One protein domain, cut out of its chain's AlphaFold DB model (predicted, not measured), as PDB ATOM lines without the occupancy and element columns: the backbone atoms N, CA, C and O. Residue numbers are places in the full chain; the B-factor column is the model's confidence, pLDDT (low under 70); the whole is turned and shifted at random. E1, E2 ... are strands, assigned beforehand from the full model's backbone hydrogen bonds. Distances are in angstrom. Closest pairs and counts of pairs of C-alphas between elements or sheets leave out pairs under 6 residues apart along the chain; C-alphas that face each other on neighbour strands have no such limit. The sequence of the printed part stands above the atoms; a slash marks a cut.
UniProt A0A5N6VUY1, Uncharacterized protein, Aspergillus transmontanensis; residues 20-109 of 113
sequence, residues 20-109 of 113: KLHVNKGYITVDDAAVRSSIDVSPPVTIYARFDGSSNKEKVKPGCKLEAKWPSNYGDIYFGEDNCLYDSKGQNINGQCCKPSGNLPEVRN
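What this domain is: This is residues 20 to 109 of the 113 residues of an uncharacterized protein of Aspergillus transmontanensis (UniProt A0A5N6VUY1). Two sheets of short strands lie face to face as a sandwich, E4, E1, E7, E8 and E9 in one and E3, E2, E5 and E6 in the other. Toward one end of the long axis, two long stretches without named elements, residues 50 to 63 and 98 to 109, meet in a short antiparallel pairing of residues 59 to 60 with 107 to 108; Asn 73, in the link E6 to E7, lies at the other end. The printed part has 90 residues, with no named helix and nine named strands, E1 to E9 in order along the chain. The five-stranded sheet, in the order E4, E1, E7, E8, E9, is mixed, and the other is all antiparallel. The class is all strand, though named strands hold 37 of the 90 residues; the whole is compact, with a radius of gyration of the C-alphas of 12.4 A, and elongated, spanning 37 by 22 by 20 A.

Where its parts are: E1, residues 20 to 23, begins at C-alpha 20, (-21.833, 16.894, -8.066), and is 9.9 A long. E2 is residues 28 to 30, E3 residues 33 to 35 and E4 residues 38 to 41. E5, residues 45 to 49, is 12.7 A long, and E6, residues 64 to 68, is 12.3 A long. E7 is residues 77 to 79, and E8, residues 84 to 87, is 10.3 A long. E9, residues 92 to 97, ends at C-alpha 97, (-8.955, 19.625, -19.718).

How they stand to each other: In the strongly twisted five-stranded sheet, E4 is antiparallel to E1, with N 21 and O 39 2.8 A apart. E1 and E7 are parallel at 21 degrees, with N 22 and O 77 2.8 A apart. E7, E8 and E9 form a meander, each strand the antiparallel neighbour of the one before; N 78 and O 86 are 2.8 A apart, and N 85 and O 96 2.9 A. In the other sheet, the hairpin E2 and E3 has N 30 and O 33 2.9 A apart. E2 and E5 are antiparallel, with N 48 and O 29 2.9 A apart. The hairpin E5 and E6 has N 47 and O 66 2.8 A apart. Between the sheets, the closest C-alphas of E6 and E9, Leu 66 and Cys 97, are 6.9 A apart.

The domain as a whole: The two C-alphas farthest apart, those of Asn 56 and Asn 73, are 38.0 A apart. The printed part has no cut. The link E5 to E6 is long, with 14 residues. The mean pLDDT of the printed part is 95.0, and no printed residue is under 70.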
ATOM      1  N   LYS A  20     -22.938  16.861  -9.021       95.50
ATOM      2  CA  LYS A  20     -21.833  16.894  -8.066       95.50
ATOM      3  C   LYS A  20     -20.507  16.808  -8.811       95.50
ATOM      4  O   LYS A  20     -20.258  15.838  -9.525       95.50
ATOM      5  N   LEU A  21     -19.656  17.818  -8.648       97.19
ATOM      6  CA  LEU A  21     -18.279  17.806  -9.132       97.19
ATOM      7  C   LEU A  21     -17.377  17.250  -8.040       97.19
ATOM      8  O   LEU A  21     -17.261  17.852  -6.977       97.19
ATOM      9  N   HIS A  22     -16.716  16.131  -8.320       97.88
ATOM     10  CA  HIS A  22     -15.710  15.503  -7.468       97.88
ATOM     11  C   HIS A  22     -14.304  15.921  -7.894       97.88
ATOM     12  O   HIS A  22     -14.030  16.079  -9.081       97.88
ATOM     13  N   VAL A  23     -13.399  16.082  -6.937       98.00
ATOM     14  CA  VAL A  23     -11.996  16.445  -7.154       98.00
ATOM     15  C   VAL A  23     -11.136  15.283  -6.692       98.00
ATOM     16  O   VAL A  23     -11.088  14.968  -5.506       98.00
ATOM     17  N   ASN A  24     -10.447  14.634  -7.628       96.38
ATOM     18  CA  ASN A  24      -9.715  13.410  -7.309       96.38
ATOM     19  C   ASN A  24      -8.394  13.687  -6.578       96.38
ATOM     20  O   ASN A  24      -7.893  12.821  -5.864       96.38
ATOM     21  N   LYS A  25      -7.810  14.883  -6.746       95.06
ATOM     22  CA  LYS A  25      -6.524  15.232  -6.137       95.06
ATOM     23  C   LYS A  25      -6.328  16.724  -5.948       95.06
ATOM     24  O   LYS A  25      -6.592  17.524  -6.840       95.06
ATOM     25  N   GLY A  26      -5.731  17.055  -4.806       94.81
ATOM     26  CA  GLY A  26      -5.386  18.424  -4.451       94.81
ATOM     27  C   GLY A  26      -6.620  19.286  -4.203       94.81
ATOM     28  O   GLY A  26      -7.688  18.776  -3.874       94.81
ATOM     29  N   TYR A  27      -6.437  20.595  -4.323       96.75
ATOM     30  CA  TYR A  27      -7.520  21.560  -4.315       96.75
ATOM     31  C   TYR A  27      -7.611  22.263  -5.668       96.75
ATOM     32  O   TYR A  27      -6.598  22.580  -6.298       96.75
ATOM     33  N   ILE A  28      -8.841  22.565  -6.060       97.69
ATOM     34  CA  ILE A  28      -9.171  23.485  -7.149       97.69
ATOM     35  C   ILE A  28     -10.017  24.630  -6.592       97.69
ATOM     36  O   ILE A  28     -10.472  24.572  -5.445       97.69
ATOM     37  N   THR A  29     -10.260  25.655  -7.405       97.31
ATOM     38  CA  THR A  29     -11.367  26.578  -7.157       97.31
ATOM     39  C   THR A  29     -12.426  26.428  -8.235       97.31
ATOM     40  O   THR A  29     -12.092  26.289  -9.412       97.31
ATOM     41  N   VAL A  30     -13.692  26.436  -7.827       97.38
ATOM     42  CA  VAL A  30     -14.865  26.423  -8.707       97.38
ATOM     43  C   VAL A  30     -15.686  27.658  -8.375       97.38
ATOM     44  O   VAL A  30     -16.166  27.763  -7.251       97.38
ATOM     45  N   ASP A  31     -15.774  28.610  -9.304       95.00
ATOM     46  CA  ASP A  31     -16.444  29.907  -9.098       95.00
ATOM     47  C   ASP A  31     -16.069  30.553  -7.746       95.00
ATOM     48  O   ASP A  31     -16.914  30.904  -6.928       95.00
ATOM     49  N   ASP A  32     -14.758  30.641  -7.496       91.25
ATOM     50  CA  ASP A  32     -14.115  31.175  -6.281       91.25
ATOM     51  C   ASP A  32     -14.236  30.332  -4.994       91.25
ATOM     52  O   ASP A  32     -13.565  30.632  -3.999       91.25
ATOM     53  N   ALA A  33     -14.995  29.234  -4.999       95.25
ATOM     54  CA  ALA A  33     -15.045  28.295  -3.880       95.25
ATOM     55  C   ALA A  33     -13.871  27.308  -3.927       95.25
ATOM     56  O   ALA A  33     -13.636  26.666  -4.947       95.25
ATOM     57  N   ALA A  34     -13.145  27.143  -2.817       96.62
ATOM     58  CA  ALA A  34     -12.100  26.124  -2.690       96.62
ATOM     59  C   ALA A  34     -12.719  24.726  -2.526       96.62
ATOM     60  O   ALA A  34     -13.550  24.515  -1.641       96.62
ATOM     61  N   VAL A  35     -12.289  23.760  -3.342       97.19
ATOM     62  CA  VAL A  35     -12.857  22.403  -3.367       97.19
ATOM     63  C   VAL A  35     -11.745  21.360  -3.309       97.19
ATOM     64  O   VAL A  35     -10.843  21.368  -4.146       97.19
ATOM     65  N   ARG A  36     -11.838  20.440  -2.340       95.19
ATOM     66  CA  ARG A  36     -10.922  19.290  -2.182       95.19
ATOM     67  C   ARG A  36     -11.566  17.940  -2.479       95.19
ATOM     68  O   ARG A  36     -10.887  17.035  -2.936       95.19
ATOM     69  N   SER A  37     -12.840  17.781  -2.130       96.44
ATOM     70  CA  SER A  37     -13.566  16.513  -2.250       96.44
ATOM     71  C   SER A  37     -14.645  16.619  -3.309       96.44
ATOM     72  O   SER A  37     -14.513  16.043  -4.380       96.44
ATOM     73  N   SER A  38     -15.699  17.379  -3.031       96.94
ATOM     74  CA  SER A  38     -16.790  17.575  -3.969       96.94
ATOM     75  C   SER A  38     -17.597  18.828  -3.664       96.94
ATOM     76  O   SER A  38     -17.637  19.267  -2.514       96.94
ATOM     77  N   ILE A  39     -18.296  19.344  -4.668       96.62
ATOM     78  CA  ILE A  39     -19.241  20.456  -4.552       96.62
ATOM     79  C   ILE A  39     -20.423  20.235  -5.505       96.62
ATOM     80  O   ILE A  39     -20.251  19.648  -6.574       96.62
ATOM     81  N   ASP A  40     -21.613  20.694  -5.129       94.88
ATOM     82  CA  ASP A  40     -22.758  20.728  -6.040       94.88
ATOM     83  C   ASP A  40     -22.653  21.962  -6.945       94.88
ATOM     84  O   ASP A  40     -22.433  23.078  -6.470       94.88
ATOM     85  N   VAL A  41     -22.785  21.764  -8.255       93.62
ATOM     86  CA  VAL A  41     -22.561  22.797  -9.273       93.62
ATOM     87  C   VAL A  41     -23.653  22.790 -10.335       93.62
ATOM     88  O   VAL A  41     -24.279  21.770 -10.620       93.62
ATOM     89  N   SER A  42     -23.840  23.948 -10.966       92.38
ATOM     90  CA  SER A  42     -24.671  24.104 -12.159       92.38
ATOM     91  C   SER A  42     -23.800  24.654 -13.288       92.38
ATOM     92  O   SER A  42     -23.208  25.714 -13.104       92.38
ATOM     93  N   PRO A  43     -23.693  23.979 -14.446       92.25
ATOM     94  CA  PRO A  43     -22.886  24.478 -15.554       92.25
ATOM     95  C   PRO A  43     -23.486  25.768 -16.158       92.25
ATOM     96  O   PRO A  43     -24.711  25.925 -16.156       92.25
ATOM     97  N   PRO A  44     -22.667  26.647 -16.768       95.00
ATOM     98  CA  PRO A  44     -21.211  26.566 -16.844       95.00
ATOM     99  C   PRO A  44     -20.542  27.015 -15.538       95.00
ATOM    100  O   PRO A  44     -21.061  27.885 -14.849       95.00
ATOM    101  N   VAL A  45     -19.364  26.463 -15.253       96.44
ATOM    102  CA  VAL A  45     -18.535  26.865 -14.103       96.44
ATOM    103  C   VAL A  45     -17.123  27.219 -14.550       96.44
ATOM    104  O   VAL A  45     -16.611  26.672 -15.533       96.44
ATOM    105  N   THR A  46     -16.463  28.107 -13.814       97.75
ATOM    106  CA  THR A  46     -15.034  28.380 -13.985       97.75
ATOM    107  C   THR A  46     -14.228  27.579 -12.979       97.75
ATOM    108  O   THR A  46     -14.356  27.768 -11.772       97.75
ATOM    109  N   ILE A  47     -13.344  26.724 -13.485       98.12
ATOM    110  CA  ILE A  47     -12.397  25.957 -12.683       98.12
ATOM    111  C   ILE A  47     -11.013  26.580 -12.826       98.12
ATOM    112  O   ILE A  47     -10.481  26.667 -13.935       98.12
ATOM    113  N   TYR A  48     -10.389  26.950 -11.712       97.88
ATOM    114  CA  TYR A  48      -8.944  27.149 -11.666       97.88
ATOM    115  C   TYR A  48      -8.297  25.959 -10.972       97.88
ATOM    116  O   TYR A  48      -8.805  25.456  -9.971       97.88
ATOM    117  N   ALA A  49      -7.176  25.488 -11.505       97.31
ATOM    118  CA  ALA A  49      -6.489  24.316 -10.973       97.31
ATOM    119  C   ALA A  49      -4.970  24.446 -11.109       97.31
ATOM    120  O   ALA A  49      -4.441  25.491 -11.509       97.31
ATOM    121  N   ARG A  50      -4.261  23.361 -10.766       96.12
ATOM    122  CA  ARG A  50      -2.791  23.291 -10.758       96.12
ATOM    123  C   ARG A  50      -2.168  24.361  -9.859       96.12
ATOM    124  O   ARG A  50      -1.184  24.995 -10.227       96.12
ATOM    125  N   PHE A  51      -2.788  24.589  -8.707       95.81
ATOM    126  CA  PHE A  51      -2.241  25.453  -7.672       95.81
ATOM    127  C   PHE A  51      -0.977  24.837  -7.070       95.81
ATOM    128  O   PHE A  51      -0.893  23.620  -6.896       95.81
ATOM    129  N   ASP A  52      -0.011  25.685  -6.725       93.81
ATOM    130  CA  ASP A  52       1.122  25.278  -5.900       93.81
ATOM    131  C   ASP A  52       0.658  25.121  -4.446       93.81
ATOM    132  O   ASP A  52       0.486  26.103  -3.724       93.81
ATOM    133  N   GLY A  53       0.453  23.871  -4.025       92.94
ATOM    134  CA  GLY A  53       0.012  23.539  -2.668       92.94
ATOM    135  C   GLY A  53       1.035  23.842  -1.568       92.94
ATOM    136  O   GLY A  53       0.704  23.694  -0.397       92.94
ATOM    137  N   SER A  54       2.261  24.252  -1.913       94.62
ATOM    138  CA  SER A  54       3.263  24.722  -0.946       94.62
ATOM    139  C   SER A  54       3.194  26.232  -0.684       94.62
ATOM    140  O   SER A  54       3.809  26.726   0.260       94.62
ATOM    141  N   SER A  55       2.431  26.975  -1.493       92.75
ATOM    142  CA  SER A  55       2.289  28.421  -1.341       92.75
ATOM    143  C   SER A  55       1.457  28.780  -0.110       92.75
ATOM    144  O   SER A  55       0.307  28.367   0.030       92.75
ATOM    145  N   ASN A  56       2.010  29.658   0.724       93.00
ATOM    146  CA  ASN A  56       1.370  30.234   1.907       93.00
ATOM    147  C   ASN A  56       0.730  31.614   1.657       93.00
ATOM    148  O   ASN A  56       0.324  32.285   2.601       93.00
ATOM    149  N   LYS A  57       0.665  32.076   0.403       96.12
ATOM    150  CA  LYS A  57       0.039  33.362   0.051       96.12
ATOM    151  C   LYS A  57      -1.484  33.248   0.035       96.12
ATOM    152  O   LYS A  57      -2.011  32.240  -0.431       96.12
ATOM    153  N   GLU A  58      -2.184  34.310   0.438       95.62
ATOM    154  CA  GLU A  58      -3.655  34.384   0.380       95.62
ATOM    155  C   GLU A  58      -4.194  34.339  -1.057       95.62
ATOM    156  O   GLU A  58      -5.222  33.717  -1.335       95.62
ATOM    157  N   LYS A  59      -3.475  34.971  -1.988       96.62
ATOM    158  CA  LYS A  59      -3.762  34.935  -3.422       96.62
ATOM    159  C   LYS A  59      -2.569  34.390  -4.189       96.62
ATOM    160  O   LYS A  59      -1.417  34.667  -3.856       96.62
ATOM    161  N   VAL A  60      -2.854  33.596  -5.213       96.38
ATOM    162  CA  VAL A  60      -1.855  32.934  -6.056       96.38
ATOM    163  C   VAL A  60      -2.333  32.896  -7.499       96.38
ATOM    164  O   VAL A  60      -3.535  32.906  -7.771       96.38
ATOM    165  N   LYS A  61      -1.390  32.814  -8.440       96.31
ATOM    166  CA  LYS A  61      -1.721  32.508  -9.831       96.31
ATOM    167  C   LYS A  61      -1.963  31.002  -9.967       96.31
ATOM    168  O   LYS A  61      -1.069  30.229  -9.616       96.31
ATOM    169  N   PRO A  62      -3.132  30.572 -10.461       96.88
ATOM    170  CA  PRO A  62      -3.355  29.172 -10.783       96.88
ATOM    171  C   PRO A  62      -2.498  28.767 -11.983       96.88
ATOM    172  O   PRO A  62      -2.098  29.609 -12.788       96.88
ATOM    173  N   GLY A  63      -2.235  27.469 -12.134       96.75
ATOM    174  CA  GLY A  63      -1.522  26.963 -13.307       96.75
ATOM    175  C   GLY A  63      -2.407  26.868 -14.556       96.75
ATOM    176  O   GLY A  63      -1.884  26.826 -15.669       96.75
ATOM    177  N   CYS A  64      -3.734  26.819 -14.401       97.50
ATOM    178  CA  CYS A  64      -4.684  26.781 -15.514       97.50
ATOM    179  C   CYS A  64      -6.070  27.351 -15.144       97.50
ATOM    180  O   CYS A  64      -6.425  27.428 -13.967       97.50
ATOM    181  N   LYS A  65      -6.848  27.717 -16.174       97.44
ATOM    182  CA  LYS A  65      -8.279  28.063 -16.114       97.44
ATOM    183  C   LYS A  65      -9.028  27.182 -17.115       97.44
ATOM    184  O   LYS A  65      -8.583  27.047 -18.254       97.44
ATOM    185  N   LEU A  66     -10.160  26.626 -16.708       97.69
ATOM    186  CA  LEU A  66     -11.082  25.874 -17.551       97.69
ATOM    187  C   LEU A  66     -12.493  26.442 -17.382       97.69
ATOM    188  O   LEU A  66     -13.032  26.450 -16.281       97.69
ATOM    189  N   GLU A  67     -13.093  26.891 -18.478       96.69
ATOM    190  CA  GLU A  67     -14.522  27.211 -18.535       96.69
ATOM    191  C   GLU A  67     -15.267  25.936 -18.915       96.69
ATOM    192  O   GLU A  67     -15.278  25.522 -20.077       96.69
ATOM    193  N   ALA A  68     -15.808  25.263 -17.906       96.62
ATOM    194  CA  ALA A  68     -16.378  23.941 -18.058       96.62
ATOM    195  C   ALA A  68     -17.883  24.006 -18.317       96.62
ATOM    196  O   ALA A  68     -18.614  24.770 -17.683       96.62
ATOM    197  N   LYS A  69     -18.355  23.171 -19.244       95.00
ATOM    198  CA  LYS A  69     -19.770  23.078 -19.609       95.00
ATOM    199  C   LYS A  69     -20.194  21.642 -19.883       95.00
ATOM    200  O   LYS A  69     -19.451  20.850 -20.464       95.00
ATOM    201  N   TRP A  70     -21.427  21.331 -19.516       91.81
ATOM    202  CA  TRP A  70     -22.100  20.067 -19.796       91.81
ATOM    203  C   TRP A  70     -23.622  20.292 -19.754       91.81
ATOM    204  O   TRP A  70     -24.067  21.332 -19.263       91.81
ATOM    205  N   PRO A  71     -24.443  19.377 -20.299       87.56
ATOM    206  CA  PRO A  71     -25.896  19.441 -20.152       87.56
ATOM    207  C   PRO A  71     -26.322  19.428 -18.678       87.56
ATOM    208  O   PRO A  71     -25.835  18.601 -17.918       87.56
ATOM    209  N   SER A  72     -27.266  20.281 -18.273       83.62
ATOM    210  CA  SER A  72     -27.682  20.433 -16.864       83.62
ATOM    211  C   SER A  72     -28.216  19.157 -16.197       83.62
ATOM    212  O   SER A  72     -28.331  19.111 -14.982       83.62
ATOM    213  N   ASN A  73     -28.554  18.131 -16.981       81.44
ATOM    214  CA  ASN A  73     -29.035  16.831 -16.520       81.44
ATOM    215  C   ASN A  73     -27.934  15.756 -16.428       81.44
ATOM    216  O   ASN A  73     -28.254  14.570 -16.327       81.44
ATOM    217  N   TYR A  74     -26.656  16.129 -16.525       83.75
ATOM    218  CA  TYR A  74     -25.567  15.204 -16.219       83.75
ATOM    219  C   TYR A  74     -25.623  14.790 -14.749       83.75
ATOM    220  O   TYR A  74     -25.898  15.606 -13.868       83.75
ATOM    221  N   GLY A  75     -25.310  13.519 -14.502       90.75
ATOM    222  CA  GLY A  75     -25.003  13.057 -13.153       90.75
ATOM    223  C   GLY A  75     -23.667  13.617 -12.666       90.75
ATOM    224  O   GLY A  75     -23.155  14.605 -13.188       90.75
ATOM    225  N   ASP A  76     -23.087  12.950 -11.680       94.81
ATOM    226  CA  ASP A  76     -21.798  13.325 -11.111       94.81
ATOM    227  C   ASP A  76     -20.684  13.391 -12.167       94.81
ATOM    228  O   ASP A  76     -20.608  12.574 -13.093       94.81
ATOM    229  N   ILE A  77     -19.796  14.365 -11.985       96.19
ATOM    230  CA  ILE A  77     -18.611  14.587 -12.812       96.19
ATOM    231  C   ILE A  77     -17.361  14.594 -11.941       96.19
ATOM    232  O   ILE A  77     -17.407  14.921 -10.757       96.19
ATOM    233  N   TYR A  78     -16.223  14.267 -12.536       97.81
ATOM    234  CA  TYR A  78     -14.977  14.035 -11.823       97.81
ATOM    235  C   TYR A  78     -13.864  14.841 -12.476       97.81
ATOM    236  O   TYR A  78     -13.579  14.681 -13.662       97.81
ATOM    237  N   PHE A  79     -13.224  15.708 -11.701       98.38
ATOM    238  CA  PHE A  79     -11.991  16.377 -12.074       98.38
ATOM    239  C   PHE A  79     -10.811  15.466 -11.716       98.38
ATOM    240  O   PHE A  79     -10.467  15.288 -10.541       98.38
ATOM    241  N   GLY A  80     -10.240  14.837 -12.741       97.75
ATOM    242  CA  GLY A  80      -9.176  13.845 -12.629       97.75
ATOM    243  C   GLY A  80      -7.822  14.434 -12.228       97.75
ATOM    244  O   GLY A  80      -7.584  15.638 -12.312       97.75
ATOM    245  N   GLU A  81      -6.893  13.563 -11.822       96.06
ATOM    246  CA  GLU A  81      -5.517  13.960 -11.473       96.06
ATOM    247  C   GLU A  81      -4.733  14.543 -12.659       96.06
ATOM    248  O   GLU A  81      -3.774  15.299 -12.487       96.06
ATOM    249  N   ASP A  82      -5.149  14.197 -13.872       96.88
ATOM    250  CA  ASP A  82      -4.655  14.725 -15.140       96.88
ATOM    251  C   ASP A  82      -5.227  16.113 -15.478       96.88
ATOM    252  O   ASP A  82      -4.819  16.722 -16.469       96.88
ATOM    253  N   ASN A  83      -6.076  16.671 -14.608       97.69
ATOM    254  CA  ASN A  83      -6.764  17.954 -14.749       97.69
ATOM    255  C   ASN A  83      -7.833  17.968 -15.854       97.69
ATOM    256  O   ASN A  83      -8.100  19.021 -16.442       97.69
ATOM    257  N   CYS A  84      -8.436  16.817 -16.150       98.25
ATOM    258  CA  CYS A  84      -9.530  16.682 -17.109       98.25
ATOM    259  C   CYS A  84     -10.864  16.349 -16.431       98.25
ATOM    260  O   CYS A  84     -10.897  15.815 -15.325       98.25
ATOM    261  N   LEU A  85     -11.971  16.670 -17.105       98.00
ATOM    262  CA  LEU A  85     -13.319  16.333 -16.655       98.00
ATOM    263  C   LEU A  85     -13.788  15.004 -17.237       98.00
ATOM    264  O   LEU A  85     -13.704  14.773 -18.446       98.00
ATOM    265  N   TYR A  86     -14.351  14.177 -16.367       97.56
ATOM    266  CA  TYR A  86     -14.884  12.859 -16.674       97.56
ATOM    267  C   TYR A  86     -16.312  12.717 -16.156       97.56
ATOM    268  O   TYR A  86     -16.667  13.313 -15.139       97.56
ATOM    269  N   ASP A  87     -17.128  11.926 -16.840       95.00
ATOM    270  CA  ASP A  87     -18.412  11.478 -16.307       95.00
ATOM    271  C   ASP A  87     -18.236  10.312 -15.314       95.00
ATOM    272  O   ASP A  87     -17.133   9.801 -15.098       95.00
ATOM    273  N   SER A  88     -19.339   9.852 -14.722       92.12
ATOM    274  CA  SER A  88     -19.353   8.720 -13.784       92.12
ATOM    275  C   SER A  88     -18.941   7.371 -14.379       92.12
ATOM    276  O   SER A  88     -18.729   6.413 -13.635       92.12
ATOM    277  N   LYS A  89     -18.794   7.273 -15.702       93.19
ATOM    278  CA  LYS A  89     -18.288   6.088 -16.403       93.19
ATOM    279  C   LYS A  89     -16.802   6.215 -16.744       93.19
ATOM    280  O   LYS A  89     -16.252   5.322 -17.387       93.19
ATOM    281  N   GLY A  90     -16.152   7.306 -16.340       94.44
ATOM    282  CA  GLY A  90     -14.761   7.598 -16.676       94.44
ATOM    283  C   GLY A  90     -14.572   8.053 -18.123       94.44
ATOM    284  O   GLY A  90     -13.448   8.035 -18.623       94.44
ATOM    285  N   GLN A  91     -15.636   8.454 -18.824       96.44
ATOM    286  CA  GLN A  91     -15.524   9.009 -20.169       96.44
ATOM    287  C   GLN A  91     -15.196  10.494 -20.078       96.44
ATOM    288  O   GLN A  91     -15.854  11.251 -19.367       96.44
ATOM    289  N   ASN A  92     -14.163  10.919 -20.804       96.75
ATOM    290  CA  ASN A  92     -13.776  12.321 -20.828       96.75
ATOM    291  C   ASN A  92     -14.894  13.170 -21.459       96.75
ATOM    292  O   ASN A  92     -15.367  12.876 -22.561       96.75
ATOM    293  N   ILE A  93     -15.298  14.241 -20.779       95.75
ATOM    294  CA  ILE A  93     -16.402  15.097 -21.212       95.75
ATOM    295  C   ILE A  93     -15.894  16.056 -22.293       95.75
ATOM    296  O   ILE A  93     -15.465  17.176 -22.008       95.75
ATOM    297  N   ASN A  94     -15.980  15.629 -23.555       94.44
ATOM    298  CA  ASN A  94     -15.641  16.419 -24.747       94.44
ATOM    299  C   ASN A  94     -14.198  16.965 -24.779       94.44
ATOM    300  O   ASN A  94     -13.950  18.043 -25.318       94.44
ATOM    301  N   GLY A  95     -13.232  16.255 -24.195       95.75
ATOM    302  CA  GLY A  95     -11.832  16.692 -24.160       95.75
ATOM    303  C   GLY A  95     -11.570  17.867 -23.212       95.75
ATOM    304  O   GLY A  95     -10.545  18.539 -23.357       95.75
ATOM    305  N   GLN A  96     -12.487  18.168 -22.285       97.50
ATOM    306  CA  GLN A  96     -12.363  19.319 -21.390       97.50
ATOM    307  C   GLN A  96     -11.273  19.076 -20.347       97.50
ATOM    308  O   GLN A  96     -11.463  18.359 -19.368       97.50
ATOM    309  N   CYS A  97     -10.126  19.710 -20.573       97.88
ATOM    310  CA  CYS A  97      -8.955  19.625 -19.718       97.88
ATOM    311  C   CYS A  97      -8.411  21.017 -19.413       97.88
ATOM    312  O   CYS A  97      -8.273  21.859 -20.304       97.88
ATOM    313  N   CYS A  98      -8.047  21.236 -18.156       96.94
ATOM    314  CA  CYS A  98      -7.419  22.457 -17.684       96.94
ATOM    315  C   CYS A  98      -5.936  22.449 -18.085       96.94
ATOM    316  O   CYS A  98      -5.074  21.858 -17.428       96.94
ATOM    317  N   LYS A  99      -5.643  23.072 -19.230       95.38
ATOM    318  CA  LYS A  99      -4.291  23.143 -19.803       95.38
ATOM    319  C   LYS A  99      -3.513  24.335 -19.233       95.38
ATOM    320  O   LYS A  99      -4.132  25.359 -18.944       95.38
ATOM    321  N   PRO A 100      -2.177  24.236 -19.090       93.81
ATOM    322  CA  PRO A 100      -1.356  25.345 -18.615       93.81
ATOM    323  C   PRO A 100      -1.623  26.651 -19.369       93.81
ATOM    324  O   PRO A 100      -1.693  26.650 -20.599       93.81
ATOM    325  N   SER A 101      -1.738  27.761 -18.639       90.06
ATOM    326  CA  SER A 101      -1.872  29.105 -19.212       90.06
ATOM    327  C   SER A 101      -0.957  30.083 -18.479       90.06
ATOM    328  O   SER A 101      -0.941  30.120 -17.253       90.06
ATOM    329  N   GLY A 102      -0.181  30.866 -19.232       78.06
ATOM    330  CA  GLY A 102       0.813  31.792 -18.674       78.06
ATOM    331  C   GLY A 102       0.247  33.132 -18.189       78.06
ATOM    332  O   GLY A 102       0.909  33.828 -17.425       78.06
ATOM    333  N   ASN A 103      -0.975  33.489 -18.597       87.62
ATOM    334  CA  ASN A 103      -1.582  34.796 -18.332       87.62
ATOM    335  C   ASN A 103      -2.899  34.644 -17.561       87.62
ATOM    336  O   ASN A 103      -3.976  34.877 -18.105       87.62
ATOM    337  N   LEU A 104      -2.808  34.229 -16.297       95.25
ATOM    338  CA  LEU A 104      -3.960  34.115 -15.401       95.25
ATOM    339  C   LEU A 104      -3.911  35.178 -14.293       95.25
ATOM    340  O   LEU A 104      -2.817  35.521 -13.824       95.25
ATOM    341  N   PRO A 105      -5.077  35.709 -13.878       94.25
ATOM    342  CA  PRO A 105      -5.152  36.590 -12.723       94.25
ATOM    343  C   PRO A 105      -4.784  35.828 -11.446       94.25
ATOM    344  O   PRO A 105      -4.863  34.600 -11.384       94.25
ATOM    345  N   GLU A 106      -4.398  36.567 -10.410       95.44
ATOM    346  CA  GLU A 106      -4.341  35.991  -9.071       95.44
ATOM    347  C   GLU A 106      -5.759  35.744  -8.558       95.44
ATOM    348  O   GLU A 106      -6.622  36.622  -8.631       95.44
ATOM    349  N   VAL A 107      -5.986  34.551  -8.020       95.62
ATOM    350  CA  VAL A 107      -7.244  34.147  -7.383       95.62
ATOM    351  C   VAL A 107      -6.966  33.742  -5.940       95.62
ATOM    352  O   VAL A 107      -5.806  33.587  -5.543       95.62
ATOM    353  N   ARG A 108      -8.019  33.583  -5.132       95.81
ATOM    354  CA  ARG A 108      -7.875  33.082  -3.762       95.81
ATOM    355  C   ARG A 108      -7.189  31.715  -3.785       95.81
ATOM    356  O   ARG A 108      -7.595  30.827  -4.531       95.81
ATOM    357  N   ASN A 109      -6.150  31.560  -2.975       96.25
ATOM    358  CA  ASN A 109      -5.428  30.304  -2.851       96.25
ATOM    359  C   ASN A 109      -6.304  29.283  -2.110       96.25
ATOM    360  O   ASN A 109      -6.627  29.514  -0.943       96.25
TER     361      ASN A 109